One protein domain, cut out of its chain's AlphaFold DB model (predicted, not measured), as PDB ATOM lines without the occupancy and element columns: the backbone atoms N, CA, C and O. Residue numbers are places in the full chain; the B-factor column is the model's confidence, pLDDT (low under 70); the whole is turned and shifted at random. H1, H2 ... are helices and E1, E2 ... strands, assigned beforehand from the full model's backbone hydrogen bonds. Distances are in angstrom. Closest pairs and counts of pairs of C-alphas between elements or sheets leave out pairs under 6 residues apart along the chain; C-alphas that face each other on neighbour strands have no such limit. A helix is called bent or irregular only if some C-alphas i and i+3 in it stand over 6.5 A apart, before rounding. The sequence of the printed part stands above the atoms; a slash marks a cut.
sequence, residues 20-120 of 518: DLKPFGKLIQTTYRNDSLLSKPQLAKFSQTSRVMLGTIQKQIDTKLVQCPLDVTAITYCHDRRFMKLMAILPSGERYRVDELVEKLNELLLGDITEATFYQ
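Overview. This is residues 20 to 120 of the 518 residues of an uncharacterized protein of Weissella paramesenteroides (UniProt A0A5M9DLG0). A helical hairpin of H1 and H2 and a third long helix, H4, beside H1 are arranged over a small three-stranded sheet, with H2 and H4 on the same face of that sheet. H4 leads straight out of the last strand, and two short helices, H3 and H5, pack on its residues 104 to 109. The 101 printed residues hold five named helices and three named strands in the order H1 H2 H3 E1 E2 E3 H4 H5; the sheet E1 - E2 - E3 is antiparallel and the class is mixed. The whole is compact, with a radius of gyration of the C-alphas of 13.2 A and spans of 36 by 25 by 21 A.

Along the chain. H1, residues 20 to 31, begins at C-alpha 20 (50.688, -1.401, 38.471) and is 18.3 A long; it is irregular, but only just, with C-alphas 20 and 23 6.8 A apart. H2, residues 40 to 55, is the longest helix at 22.0 A, and H3 is residues 58 to 62, 6.1 A. E1, residues 76 to 80, begins at C-alpha 76 (45.142, -4.871, 57.799); it and E2, residues 85 to 89, each measure 12.7 A, and E3, residues 95 to 97, 7.0 A. H4, residues 98 to 110, spans 18.3 A, and H5, residues 115 to 118, spans 5.0 A and ends at C-alpha 118 (34.172, 2.798, 46.601).

Arrangement. H1 and H2 form a helical hairpin and touch, closest at the C-alphas of Phe 24 and Met 53, 6.0 A, at a shallow tilt of 11 degrees, opposite ways. H1 touches H4 at the C-alphas of Gly 25 and Val 102, 7.0 A, at a shallow tilt of 12 degrees, opposite ways. H2 and H4 are apart. H4, the hub, only just touches H3 with residues 108 to 109 alone, the C-alphas of Ile 61 and Leu 109 being closest at 6.9 A. It only just touches H5 with residues 104 to 108 alone, the C-alphas of Lys 104 and Phe 118 being closest at 6.9 A. The strands form a meander, each the antiparallel neighbour of the one before; N 78 and O 87 are 2.9 A apart and N 88 and O 96 2.8 A, within hydrogen-bond range. With H2 and H4 on one face, the sheet makes two layers. H2 lies over E1 at a height over the sheet of 9.4 A; H4 lies over E3 and only just stands up from the sheet, rising 40.4 degrees. Every O i to N i+4 pair is within range in H2, H3 and H4, and 7 of 8 in H1; H5 is too short for one.

Size, cuts and confidence. The C-alphas of Asp 35 and Gln 67, the two farthest apart, are 37.6 A apart. The printed part has no cut. The link from H3 to E1, residues 63 to 75, is long. The mean pLDDT of the printed part is 78.0; residues 31 to 37, 81 to 84 and 120 are under 70.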
ATOM      1  N   ASP A  20      50.138  -1.586  37.127       74.81
ATOM      2  CA  ASP A  20      50.688  -1.401  38.471       74.81
ATOM      3  C   ASP A  20      50.013  -2.277  39.547       74.81
ATOM      4  O   ASP A  20      50.601  -2.543  40.593       74.81
ATOM      5  N   LEU A  21      48.807  -2.800  39.285       80.44
ATOM      6  CA  LEU A  21      48.067  -3.698  40.187       80.44
ATOM      7  C   LEU A  21      48.326  -5.188  39.876       80.44
ATOM      8  O   LEU A  21      48.055  -6.069  40.700       80.44
ATOM      9  N   LYS A  22      48.909  -5.505  38.708       80.12
ATOM     10  CA  LYS A  22      49.261  -6.881  38.302       80.12
ATOM     11  C   LYS A  22      50.201  -7.606  39.277       80.12
ATOM     12  O   LYS A  22      49.973  -8.801  39.494       80.12
ATOM     13  N   PRO A  23      51.243  -6.976  39.862       79.88
ATOM     14  CA  PRO A  23      52.116  -7.635  40.836       79.88
ATOM     15  C   PRO A  23      51.349  -8.100  42.078       79.88
ATOM     16  O   PRO A  23      51.539  -9.229  42.530       79.88
ATOM     17  N   PHE A  24      50.422  -7.273  42.567       80.56
ATOM     18  CA  PHE A  24      49.594  -7.597  43.724       80.56
ATOM     19  C   PHE A  24      48.552  -8.680  43.403       80.56
ATOM     20  O   PHE A  24      48.400  -9.640  44.158       80.56
ATOM     21  N   GLY A  25      47.919  -8.619  42.226       78.88
ATOM     22  CA  GLY A  25      47.044  -9.694  41.745       78.88
ATOM     23  C   GLY A  25      47.769 -11.046  41.624       78.88
ATOM     24  O   GLY A  25      47.235 -12.078  42.031       78.88
ATOM     25  N   LYS A  26      49.022 -11.051  41.143       79.38
ATOM     26  CA  LYS A  26      49.876 -12.255  41.111       79.38
ATOM     27  C   LYS A  26      50.264 -12.739  42.508       79.38
ATOM     28  O   LYS A  26      50.333 -13.948  42.724       79.38
ATOM     29  N   LEU A  27      50.512 -11.833  43.456       80.81
ATOM     30  CA  LEU A  27      50.780 -12.195  44.849       80.81
ATOM     31  C   LEU A  27      49.587 -12.943  45.447       80.81
ATOM     32  O   LEU A  27      49.774 -13.999  46.043       80.81
ATOM     33  N   ILE A  28      48.367 -12.451  45.235       76.12
ATOM     34  CA  ILE A  28      47.153 -13.121  45.715       76.12
ATOM     35  C   ILE A  28      47.026 -14.494  45.061       76.12
ATOM     36  O   ILE A  28      46.895 -15.480  45.767       76.12
ATOM     37  N   GLN A  29      47.189 -14.603  43.742       74.94
ATOM     38  CA  GLN A  29      47.097 -15.891  43.040       74.94
ATOM     39  C   GLN A  29      48.171 -16.914  43.452       74.94
ATOM     40  O   GLN A  29      47.922 -18.118  43.432       74.94
ATOM     41  N   THR A  30      49.382 -16.463  43.791       71.44
ATOM     42  CA  THR A  30      50.484 -17.352  44.208       71.44
ATOM     43  C   THR A  30      50.398 -17.738  45.680       71.44
ATOM     44  O   THR A  30      50.737 -18.865  46.032       71.44
ATOM     45  N   THR A  31      49.923 -16.823  46.524       66.19
ATOM     46  CA  THR A  31      49.803 -17.018  47.976       66.19
ATOM     47  C   THR A  31      48.492 -17.719  48.340       66.19
ATOM     48  O   THR A  31      48.418 -18.395  49.360       66.19
ATOM     49  N   TYR A  32      47.475 -17.603  47.486       63.62
ATOM     50  CA  TYR A  32      46.129 -18.128  47.678       63.62
ATOM     51  C   TYR A  32      45.794 -19.128  46.564       63.62
ATOM     52  O   TYR A  32      45.187 -18.798  45.546       63.62
ATOM     53  N   ARG A  33      46.212 -20.383  46.749       54.47
ATOM     54  CA  ARG A  33      45.585 -21.520  46.066       54.47
ATOM     55  C   ARG A  33      44.476 -22.000  46.993       54.47
ATOM     56  O   ARG A  33      44.770 -22.320  48.138       54.47
ATOM     57  N   ASN A  34      43.240 -21.932  46.507       51.19
ATOM     58  CA  ASN A  34      41.999 -22.283  47.199       51.19
ATOM     59  C   ASN A  34      42.199 -23.345  48.301       51.19
ATOM     60  O   ASN A  34      42.748 -24.408  48.025       51.19
ATOM     61  N   ASP A  35      41.734 -23.019  49.513       47.84
ATOM     62  CA  ASP A  35      41.506 -23.912  50.667       47.84
ATOM     63  C   ASP A  35      42.557 -23.947  51.792       47.84
ATOM     64  O   ASP A  35      42.387 -24.689  52.756       47.84
ATOM     65  N   SER A  36      43.595 -23.104  51.773       55.72
ATOM     66  CA  SER A  36      44.539 -22.995  52.906       55.72
ATOM     67  C   SER A  36      44.594 -21.594  53.517       55.72
ATOM     68  O   SER A  36      44.892 -20.613  52.837       55.72
ATOM     69  N   LEU A  37      44.345 -21.503  54.830       67.25
ATOM     70  CA  LEU A  37      44.609 -20.290  55.607       67.25
ATOM     71  C   LEU A  37      46.119 -20.043  55.671       67.25
ATOM     72  O   LEU A  37      46.898 -20.973  55.883       67.25
ATOM     73  N   LEU A  38      46.538 -18.783  55.551       71.31
ATOM     74  CA  LEU A  38      47.945 -18.434  55.709       71.31
ATOM     75  C   LEU A  38      48.353 -18.619  57.171       71.31
ATOM     76  O   LEU A  38      47.691 -18.131  58.093       71.31
ATOM     77  N   SER A  39      49.487 -19.281  57.399       73.56
ATOM     78  CA  SER A  39      50.128 -19.259  58.715       73.56
ATOM     79  C   SER A  39      50.451 -17.814  59.124       73.56
ATOM     80  O   SER A  39      50.625 -16.938  58.277       73.56
ATOM     81  N   LYS A  40      50.577 -17.536  60.427       76.00
ATOM     82  CA  LYS A  40      50.972 -16.205  60.931       76.00
ATOM     83  C   LYS A  40      52.194 -15.595  60.218       76.00
ATOM     84  O   LYS A  40      52.088 -14.442  59.805       76.00
ATOM     85  N   PRO A  41      53.320 -16.311  60.017       78.56
ATOM     86  CA  PRO A  41      54.462 -15.749  59.297       78.56
ATOM     87  C   PRO A  41      54.165 -15.496  57.812       78.56
ATOM     88  O   PRO A  41      54.634 -14.503  57.262       78.56
ATOM     89  N   GLN A  42      53.343 -16.328  57.165       78.69
ATOM     90  CA  GLN A  42      52.901 -16.084  55.787       78.69
ATOM     91  C   GLN A  42      51.965 -14.875  55.691       78.69
ATOM     92  O   GLN A  42      52.098 -14.095  54.757       78.69
ATOM     93  N   LEU A  43      51.070 -14.676  56.663       82.06
ATOM     94  CA  LEU A  43      50.185 -13.513  56.737       82.06
ATOM     95  C   LEU A  43      50.968 -12.225  57.020       82.06
ATOM     96  O   LEU A  43      50.709 -11.201  56.394       82.06
ATOM     97  N   ALA A  44      51.955 -12.275  57.919       81.19
ATOM     98  CA  ALA A  44      52.847 -11.150  58.190       81.19
ATOM     99  C   ALA A  44      53.666 -10.785  56.943       81.19
ATOM    100  O   ALA A  44      53.710  -9.620  56.550       81.19
ATOM    101  N   LYS A  45      54.229 -11.790  56.259       83.25
ATOM    102  CA  LYS A  45      54.936 -11.604  54.987       83.25
ATOM    103  C   LYS A  45      54.006 -11.079  53.893       83.25
ATOM    104  O   LYS A  45      54.409 -10.195  53.142       83.25
ATOM    105  N   PHE A  46      52.768 -11.565  53.818       84.19
ATOM    106  CA  PHE A  46      51.753 -11.071  52.890       84.19
ATOM    107  C   PHE A  46      51.419  -9.603  53.166       84.19
ATOM    108  O   PHE A  46      51.463  -8.805  52.241       84.19
ATOM    109  N   SER A  47      51.181  -9.223  54.424       84.12
ATOM    110  CA  SER A  47      50.903  -7.834  54.811       84.12
ATOM    111  C   SER A  47      52.095  -6.912  54.535       84.12
ATOM    112  O   SER A  47      51.922  -5.813  54.015       84.12
ATOM    113  N   GLN A  48      53.322  -7.355  54.811       84.94
ATOM    114  CA  GLN A  48      54.520  -6.583  54.485       84.94
ATOM    115  C   GLN A  48      54.682  -6.413  52.967       84.94
ATOM    116  O   GLN A  48      54.956  -5.313  52.492       84.94
ATOM    117  N   THR A  49      54.465  -7.482  52.200       83.50
ATOM    118  CA  THR A  49      54.580  -7.462  50.734       83.50
ATOM    119  C   THR A  49      53.460  -6.635  50.100       83.50
ATOM    120  O   THR A  49      53.718  -5.873  49.170       83.50
ATOM    121  N   SER A  50      52.234  -6.706  50.630       83.38
ATOM    122  CA  SER A  50      51.106  -5.901  50.161       83.38
ATOM    123  C   SER A  50      51.346  -4.417  50.395       83.38
ATOM    124  O   SER A  50      51.004  -3.622  49.535       83.38
ATOM    125  N   ARG A  51      51.946  -4.028  51.529       83.94
ATOM    126  CA  ARG A  51      52.271  -2.619  51.810       83.94
ATOM    127  C   ARG A  51      53.221  -2.050  50.766       83.94
ATOM    128  O   ARG A  51      53.001  -0.947  50.286       83.94
ATOM    129  N   VAL A  52      54.242  -2.816  50.387       83.25
ATOM    130  CA  VAL A  52      55.200  -2.397  49.355       83.25
ATOM    131  C   VAL A  52      54.527  -2.330  47.981       83.25
ATOM    132  O   VAL A  52      54.679  -1.335  47.284       83.25
ATOM    133  N   MET A  53      53.752  -3.353  47.608       81.62
ATOM    134  CA  MET A  53      53.107  -3.433  46.289       81.62
ATOM    135  C   MET A  53      51.925  -2.472  46.111       81.62
ATOM    136  O   MET A  53      51.687  -2.013  45.004       81.62
ATOM    137  N   LEU A  54      51.163  -2.177  47.164       82.12
ATOM    138  CA  LEU A  54      50.078  -1.194  47.109       82.12
ATOM    139  C   LEU A  54      50.605   0.231  47.316       82.12
ATOM    140  O   LEU A  54      50.023   1.183  46.808       82.12
ATOM    141  N   GLY A  55      51.738   0.397  48.005       81.94
ATOM    142  CA  GLY A  55      52.377   1.701  48.182       81.94
ATOM    143  C   GLY A  55      52.792   2.352  46.858       81.94
ATOM    144  O   GLY A  55      52.762   3.574  46.742       81.94
ATOM    145  N   THR A  56      53.103   1.558  45.825       81.56
ATOM    146  CA  THR A  56      53.440   2.082  44.489       81.56
ATOM    147  C   THR A  56      52.253   2.734  43.780       81.56
ATOM    148  O   THR A  56      52.464   3.611  42.947       81.56
ATOM    149  N   ILE A  57      51.018   2.359  44.131       82.62
ATOM    150  CA  ILE A  57      49.784   2.916  43.551       82.62
ATOM    151  C   ILE A  57      49.096   3.951  44.456       82.62
ATOM    152  O   ILE A  57      48.104   4.540  44.036       82.62
ATOM    153  N   GLN A  58      49.636   4.242  45.648       84.12
ATOM    154  CA  GLN A  58      49.075   5.211  46.608       84.12
ATOM    155  C   GLN A  58      48.767   6.565  45.950       84.12
ATOM    156  O   GLN A  58      47.649   7.052  46.039       84.12
ATOM    157  N   LYS A  59      49.712   7.119  45.177       81.81
ATOM    158  CA  LYS A  59      49.522   8.407  44.479       81.81
ATOM    159  C   LYS A  59      48.378   8.381  43.455       81.81
ATOM    160  O   LYS A  59      47.701   9.386  43.256       81.81
ATOM    161  N   GLN A  60      48.163   7.249  42.785       82.19
ATOM    162  CA  GLN A  60      47.058   7.088  41.831       82.19
ATOM    163  C   GLN A  60      45.714   6.936  42.557       82.19
ATOM    164  O   GLN A  60      44.698   7.417  42.073       82.19
ATOM    165  N   ILE A  61      45.710   6.318  43.738       82.56
ATOM    166  CA  ILE A  61      44.523   6.215  44.592       82.56
ATOM    167  C   ILE A  61      44.162   7.590  45.174       82.56
ATOM    168  O   ILE A  61      43.003   7.987  45.094       82.56
ATOM    169  N   ASP A  62      45.141   8.355  45.664       83.31
ATOM    170  CA  ASP A  62      44.937   9.695  46.241       83.31
ATOM    171  C   ASP A  62      44.337  10.686  45.232       83.31
ATOM    172  O   ASP A  62      43.550  11.558  45.589       83.31
ATOM    173  N   THR A  63      44.667  10.538  43.946       81.31
ATOM    174  CA  THR A  63      44.073  11.367  42.879       81.31
ATOM    175  C   THR A  63      42.627  10.996  42.548       81.31
ATOM    176  O   THR A  63      41.928  11.788  41.917       81.31
ATOM    177  N   LYS A  64      42.163   9.810  42.960       80.62
ATOM    178  CA  LYS A  64      40.794   9.315  42.737       80.62
ATOM    179  C   LYS A  64      39.912   9.400  43.986       80.62
ATOM    180  O   LYS A  64      38.698   9.498  43.837       80.62
ATOM    181  N   LEU A  65      40.504   9.367  45.180       81.06
ATOM    182  CA  LEU A  65      39.832   9.465  46.480       81.06
ATOM    183  C   LEU A  65      40.209  10.787  47.162       81.06
ATOM    184  O   LEU A  65      41.074  10.832  48.035       81.06
ATOM    185  N   VAL A  66      39.592  11.876  46.705       75.62
ATOM    186  CA  VAL A  66      39.970  13.244  47.094       75.62
ATOM    187  C   VAL A  66      39.345  13.636  48.435       75.62
ATOM    188  O   VAL A  66      39.937  14.404  49.192       75.62
ATOM    189  N   GLN A  67      38.151  13.127  48.744       75.25
ATOM    190  CA  GLN A  67      37.406  13.487  49.954       75.25
ATOM    191  C   GLN A  67      37.781  12.611  51.156       75.25
ATOM    192  O   GLN A  67      37.767  13.073  52.295       75.25
ATOM    193  N   CYS A  68      38.106  11.346  50.911       74.44
ATOM    194  CA  CYS A  68      38.446  10.329  51.896       74.44
ATOM    195  C   CYS A  68      39.676   9.555  51.400       74.44
ATOM    196  O   CYS A  68      39.527   8.487  50.798       74.44
ATOM    197  N   PRO A  69      40.898  10.062  51.643       80.00
ATOM    198  CA  PRO A  69      42.115   9.401  51.192       80.00
ATOM    199  C   PRO A  69      42.276   8.041  51.876       80.00
ATOM    200  O   PRO A  69      42.093   7.901  53.089       80.00
ATOM    201  N   LEU A  70      42.628   7.027  51.089       82.25
ATOM    202  CA  LEU A  70      42.883   5.679  51.585       82.25
ATOM    203  C   LEU A  70      44.377   5.494  51.819       82.25
ATOM    204  O   LEU A  70      45.126   5.359  50.860       82.25
ATOM    205  N   ASP A  71      44.803   5.375  53.073       83.56
ATOM    206  CA  ASP A  71      46.160   4.913  53.371       83.56
ATOM    207  C   ASP A  71      46.262   3.393  53.149       83.56
ATOM    208  O   ASP A  71      45.826   2.589  53.984       83.56
ATOM    209  N   VAL A  72      46.853   2.979  52.021       81.25
ATOM    210  CA  VAL A  72      47.025   1.552  51.710       81.25
ATOM    211  C   VAL A  72      48.011   0.851  52.646       81.25
ATOM    212  O   VAL A  72      47.984  -0.379  52.756       81.25
ATOM    213  N   THR A  73      48.865   1.594  53.358       78.31
ATOM    214  CA  THR A  73      49.822   1.014  54.311       78.31
ATOM    215  C   THR A  73      49.159   0.603  55.626       78.31
ATOM    216  O   THR A  73      49.609  -0.348  56.282       78.31
ATOM    217  N   ALA A  74      48.044   1.257  55.954       81.38
ATOM    218  CA  ALA A  74      47.213   0.991  57.118       81.38
ATOM    219  C   ALA A  74      46.162  -0.116  56.888       81.38
ATOM    220  O   ALA A  74      45.446  -0.485  57.821       81.38
ATOM    221  N   ILE A  75      46.089  -0.704  55.684       84.38
ATOM    222  CA  ILE A  75      45.242  -1.875  55.422       84.38
ATOM    223  C   ILE A  75      45.749  -3.064  56.242       84.38
ATOM    224  O   ILE A  75      46.921  -3.451  56.174       84.38
ATOM    225  N   THR A  76      44.844  -3.675  57.003       85.00
ATOM    226  CA  THR A  76      45.142  -4.871  57.799       85.00
ATOM    227  C   THR A  76      44.499  -6.102  57.180       85.00
ATOM    228  O   THR A  76      43.411  -6.034  56.617       85.00
ATOM    229  N   TYR A  77      45.179  -7.241  57.278       85.31
ATOM    230  CA  TYR A  77      44.709  -8.497  56.698       85.31
ATOM    231  C   TYR A  77      44.416  -9.499  57.800       85.31
ATOM    232  O   TYR A  77      45.224  -9.692  58.710       85.31
ATOM    233  N   CYS A  78      43.265 -10.153  57.718       81.06
ATOM    234  CA  CYS A  78      42.865 -11.169  58.677       81.06
ATOM    235  C   CYS A  78      42.129 -12.314  57.989       81.06
ATOM    236  O   CYS A  78      41.619 -12.183  56.881       81.06
ATOM    237  N   HIS A  79      42.076 -13.460  58.655       79.38
ATOM    238  CA  HIS A  79      41.314 -14.599  58.165       79.38
ATOM    239  C   HIS A  79      39.891 -14.547  58.709       79.38
ATOM    240  O   HIS A  79      39.700 -14.483  59.927       79.38
ATOM    241  N   ASP A  80      38.901 -14.672  57.829       73.19
ATOM    242  CA  ASP A  80      37.568 -15.077  58.250       73.19
ATOM    243  C   ASP A  80      37.513 -16.607  58.323       73.19
ATOM    244  O   ASP A  80      37.429 -17.304  57.309       73.19
ATOM    245  N   ARG A  81      37.565 -17.130  59.553       66.25
ATOM    246  CA  ARG A  81      37.530 -18.573  59.836       66.25
ATOM    247  C   ARG A  81      36.208 -19.236  59.445       66.25
ATOM    248  O   ARG A  81      36.178 -20.454  59.332       66.25
ATOM    249  N   ARG A  82      35.123 -18.474  59.255       64.62
ATOM    250  CA  ARG A  82      33.815 -19.026  58.857       64.62
ATOM    251  C   ARG A  82      33.772 -19.364  57.376       64.62
ATOM    252  O   ARG A  82      33.136 -20.334  56.991       64.62
ATOM    253  N   PHE A  83      34.448 -18.557  56.563       62.59
ATOM    254  CA  PHE A  83      34.467 -18.714  55.111       62.59
ATOM    255  C   PHE A  83      35.799 -19.257  54.589       62.59
ATOM    256  O   PHE A  83      35.905 -19.502  53.394       62.59
ATOM    257  N   MET A  84      36.793 -19.439  55.469       63.91
ATOM    258  CA  MET A  84      38.177 -19.793  55.136       63.91
ATOM    259  C   MET A  84      38.799 -18.839  54.106       63.91
ATOM    260  O   MET A  84      39.548 -19.251  53.226       63.91
ATOM    261  N   LYS A  85      38.475 -17.542  54.215       73.88
ATOM    262  CA  LYS A  85      38.900 -16.504  53.262       73.88
ATOM    263  C   LYS A  85      39.776 -15.451  53.918       73.88
ATOM    264  O   LYS A  85      39.611 -15.124  55.094       73.88
ATOM    265  N   LEU A  86      40.696 -14.905  53.128       79.62
ATOM    266  CA  LEU A  86      41.497 -13.756  53.520       79.62
ATOM    267  C   LEU A  86      40.683 -12.474  53.305       79.62
ATOM    268  O   LEU A  86      40.190 -12.211  52.207       79.62
ATOM    269  N   MET A  87      40.566 -11.686  54.364       82.69
ATOM    270  CA  MET A  87      39.872 -10.407  54.390       82.69
ATOM    271  C   MET A  87      40.888  -9.274  54.496       82.69
ATOM    272  O   MET A  87      41.854  -9.366  55.256       82.69
ATOM    273  N   ALA A  88      40.638  -8.195  53.767       83.75
ATOM    274  CA  ALA A  88      41.265  -6.903  53.967       83.75
ATOM    275  C   ALA A  88      40.319  -5.996  54.757       83.75
ATOM    276  O   ALA A  88      39.136  -5.873  54.434       83.75
ATOM    277  N   ILE A  89      40.853  -5.365  55.794       84.00
ATOM    278  CA  ILE A  89      40.177  -4.356  56.595       84.00
ATOM    279  C   ILE A  89      40.815  -3.015  56.248       84.00
ATOM    280  O   ILE A  89      42.013  -2.813  56.478       84.00
ATOM    281  N   LEU A  90      40.012  -2.115  55.688       84.06
ATOM    282  CA  LEU A  90      40.434  -0.751  55.389       84.06
ATOM    283  C   LEU A  90      40.537   0.082  56.681       84.06
ATOM    284  O   LEU A  90      39.859  -0.231  57.664       84.06
ATOM    285  N   PRO A  91      41.314   1.180  56.687       79.00
ATOM    286  CA  PRO A  91      41.395   2.105  57.824       79.00
ATOM    287  C   PRO A  91      40.038   2.705  58.222       79.00
ATOM    288  O   PRO A  91      39.804   2.993  59.392       79.00
ATOM    289  N   SER A  92      39.117   2.824  57.261       72.31
ATOM    290  CA  SER A  92      37.722   3.236  57.468       72.31
ATOM    291  C   SER A  92      36.865   2.193  58.205       72.31
ATOM    292  O   SER A  92      35.728   2.474  58.574       72.31
ATOM    293  N   GLY A  93      37.390   0.984  58.437       70.31
ATOM    294  CA  GLY A  93      36.705  -0.124  59.110       70.31
ATOM    295  C   GLY A  93      35.935  -1.061  58.175       70.31
ATOM    296  O   GLY A  93      35.421  -2.089  58.628       70.31
ATOM    297  N   GLU A  94      35.873  -0.748  56.879       78.50
ATOM    298  CA  GLU A  94      35.250  -1.597  55.864       78.50
ATOM    299  C   GLU A  94      36.020  -2.902  55.668       78.50
ATOM    300  O   GLU A  94      37.247  -2.944  55.770       78.50
ATOM    301  N   ARG A  95      35.289  -3.981  55.376       81.19
ATOM    302  CA  ARG A  95      35.852  -5.321  55.212       81.19
ATOM    303  C   ARG A  95      35.534  -5.854  53.831       81.19
ATOM    304  O   ARG A  95      34.364  -5.984  53.485       81.19
ATOM    305  N   TYR A  96      36.572  -6.231  53.103       81.44
ATOM    306  CA  TYR A  96      36.471  -6.815  51.772       81.44
ATOM    307  C   TYR A  96      37.199  -8.141  51.745       81.44
ATOM    308  O   TYR A  96      38.211  -8.310  52.431       81.44
ATOM    309  N   ARG A  97      36.722  -9.091  50.942       83.12
ATOM    310  CA  ARG A  97      37.589 -10.212  50.579       83.12
ATOM    311  C   ARG A  97      38.758  -9.654  49.761       83.12
ATOM    312  O   ARG A  97      38.612  -8.651  49.067       83.12
ATOM    313  N   VAL A  98      39.949 -10.229  49.891       81.25
ATOM    314  CA  VAL A  98      41.148  -9.648  49.255       81.25
ATOM    315  C   VAL A  98      41.051  -9.628  47.722       81.25
ATOM    316  O   VAL A  98      41.540  -8.694  47.094       81.25
ATOM    317  N   ASP A  99      40.376 -10.606  47.124       79.06
ATOM    318  CA  ASP A  99      39.991 -10.629  45.707       79.06
ATOM    319  C   ASP A  99      39.043  -9.474  45.346       79.06
ATOM    320  O   ASP A  99      39.307  -8.743  44.394       79.06
ATOM    321  N   GLU A 100      38.007  -9.234  46.154       81.94
ATOM    322  CA  GLU A 100      37.079  -8.107  45.962       81.94
ATOM    323  C   GLU A 100      37.758  -6.747  46.119       81.94
ATOM    324  O   GLU A 100      37.434  -5.806  45.398       81.94
ATOM    325  N   LEU A 101      38.701  -6.625  47.060       84.50
ATOM    326  CA  LEU A 101      39.474  -5.401  47.235       84.50
ATOM    327  C   LEU A 101      40.281  -5.096  45.970       84.50
ATOM    328  O   LEU A 101      40.324  -3.950  45.536       84.50
ATOM    329  N   VAL A 102      40.908  -6.111  45.368       84.31
ATOM    330  CA  VAL A 102      41.657  -5.930  44.120       84.31
ATOM    331  C   VAL A 102      40.747  -5.559  42.966       84.31
ATOM    332  O   VAL A 102      41.107  -4.679  42.191       84.31
ATOM    333  N   GLU A 103      39.569  -6.167  42.859       83.31
ATOM    334  CA  GLU A 103      38.593  -5.794  41.834       83.31
ATOM    335  C   GLU A 103      38.115  -4.348  42.013       83.31
ATOM    336  O   GLU A 103      38.180  -3.574  41.061       83.31
ATOM    337  N   LYS A 104      37.762  -3.935  43.237       82.44
ATOM    338  CA  LYS A 104      37.375  -2.546  43.536       82.44
ATOM    339  C   LYS A 104      38.498  -1.546  43.272       82.44
ATOM    340  O   LYS A 104      38.251  -0.498  42.687       82.44
ATOM    341  N   LEU A 105      39.730  -1.847  43.687       84.25
ATOM    342  CA  LEU A 105      40.884  -0.990  43.398       84.25
ATOM    343  C   LEU A 105      41.123  -0.886  41.890       84.25
ATOM    344  O   LEU A 105      41.421   0.193  41.391       84.25
ATOM    345  N   ASN A 106      40.949  -1.983  41.153       84.94
ATOM    346  CA  ASN A 106      41.077  -1.977  39.702       84.94
ATOM    347  C   ASN A 106      40.004  -1.105  39.036       84.94
ATOM    348  O   ASN A 106      40.326  -0.300  38.170       84.94
ATOM    349  N   GLU A 107      38.746  -1.235  39.457       83.31
ATOM    350  CA  GLU A 107      37.631  -0.430  38.947       83.31
ATOM    351  C   GLU A 107      37.792   1.058  39.296       83.31
ATOM    352  O   GLU A 107      37.517   1.919  38.462       83.31
ATOM    353  N   LEU A 108      38.310   1.383  40.487       84.06
ATOM    354  CA  LEU A 108      38.596   2.761  40.898       84.06
ATOM    355  C   LEU A 108      39.693   3.394  40.030       84.06
ATOM    356  O   LEU A 108      39.558   4.532  39.575       84.06
ATOM    357  N   LEU A 109      40.777   2.655  39.783       82.50
ATOM    358  CA  LEU A 109      41.906   3.132  38.984       82.50
ATOM    359  C   LEU A 109      41.545   3.275  37.498       82.50
ATOM    360  O   LEU A 109      42.018   4.208  36.848       82.50
ATOM    361  N   LEU A 110      40.670   2.408  36.977       82.56
ATOM    362  CA  LEU A 110      40.103   2.528  35.627       82.56
ATOM    363  C   LEU A 110      39.072   3.665  35.508       82.56
ATOM    364  O   LEU A 110      38.807   4.130  34.403       82.56
ATOM    365  N   GLY A 111      38.544   4.159  36.634       78.50
ATOM    366  CA  GLY A 111      37.504   5.188  36.675       78.50
ATOM    367  C   GLY A 111      36.083   4.652  36.473       78.50
ATOM    368  O   GLY A 111      35.172   5.443  36.249       78.50
ATOM    369  N   ASP A 112      35.893   3.334  36.570       79.44
ATOM    370  CA  ASP A 112      34.596   2.661  36.426       79.44
ATOM    371  C   ASP A 112      33.683   2.898  37.644       79.44
ATOM    372  O   ASP A 112      32.458   2.819  37.537       79.44
ATOM    373  N   ILE A 113      34.272   3.189  38.810       81.50
ATOM    374  CA  ILE A 113      33.551   3.500  40.048       81.50
ATOM    375  C   ILE A 113      33.989   4.849  40.620       81.50
ATOM    376  O   ILE A 113      35.147   5.253  40.511       81.50
ATOM    377  N   THR A 114      33.048   5.542  41.260       80.62
ATOM    378  CA  THR A 114      33.309   6.815  41.948       80.62
ATOM    379  C   THR A 114      33.732   6.588  43.400       80.62
ATOM    380  O   THR A 114      33.471   5.529  43.971       80.62
ATOM    381  N   GLU A 115      34.327   7.602  44.031       76.94
ATOM    382  CA  GLU A 115      34.700   7.594  45.454       76.94
ATOM    383  C   GLU A 115      33.523   7.217  46.379       76.94
ATOM    384  O   GLU A 115      33.676   6.400  47.286       76.94
ATOM    385  N   ALA A 116      32.313   7.711  46.091       75.00
ATOM    386  CA  ALA A 116      31.105   7.357  46.842       75.00
ATOM    387  C   ALA A 116      30.712   5.875  46.685       75.00
ATOM    388  O   ALA A 116      30.182   5.261  47.610       75.00
ATOM    389  N   THR A 117      30.981   5.284  45.517       77.31
ATOM    390  CA  THR A 117      30.741   3.860  45.234       77.31
ATOM    391  C   THR A 117      31.827   2.972  45.850       77.31
ATOM    392  O   THR A 117      31.557   1.837  46.249       77.31
ATOM    393  N   PHE A 118      33.052   3.491  45.972       78.19
ATOM    394  CA  PHE A 118      34.172   2.798  46.601       78.19
ATOM    395  C   PHE A 118      33.891   2.521  48.086       78.19
ATOM    396  O   PHE A 118      33.955   1.357  48.492       78.19
ATOM    397  N   TYR A 119      33.462   3.552  48.828       73.12
ATOM    398  CA  TYR A 119      33.116   3.511  50.260       73.12
ATOM    399  C   TYR A 119      31.643   3.189  50.562       73.12
ATOM    400  O   TYR A 119      31.174   3.317  51.695       73.12
ATOM    401  N   GLN A 120      30.851   2.806  49.555       67.69
ATOM    402  CA  GLN A 120      29.476   2.406  49.821       67.69
ATOM    403  C   GLN A 120      29.497   1.126  50.661       67.69
ATOM    404  O   GLN A 120      29.855   0.045  50.178       67.69
TER     405      GLN A 120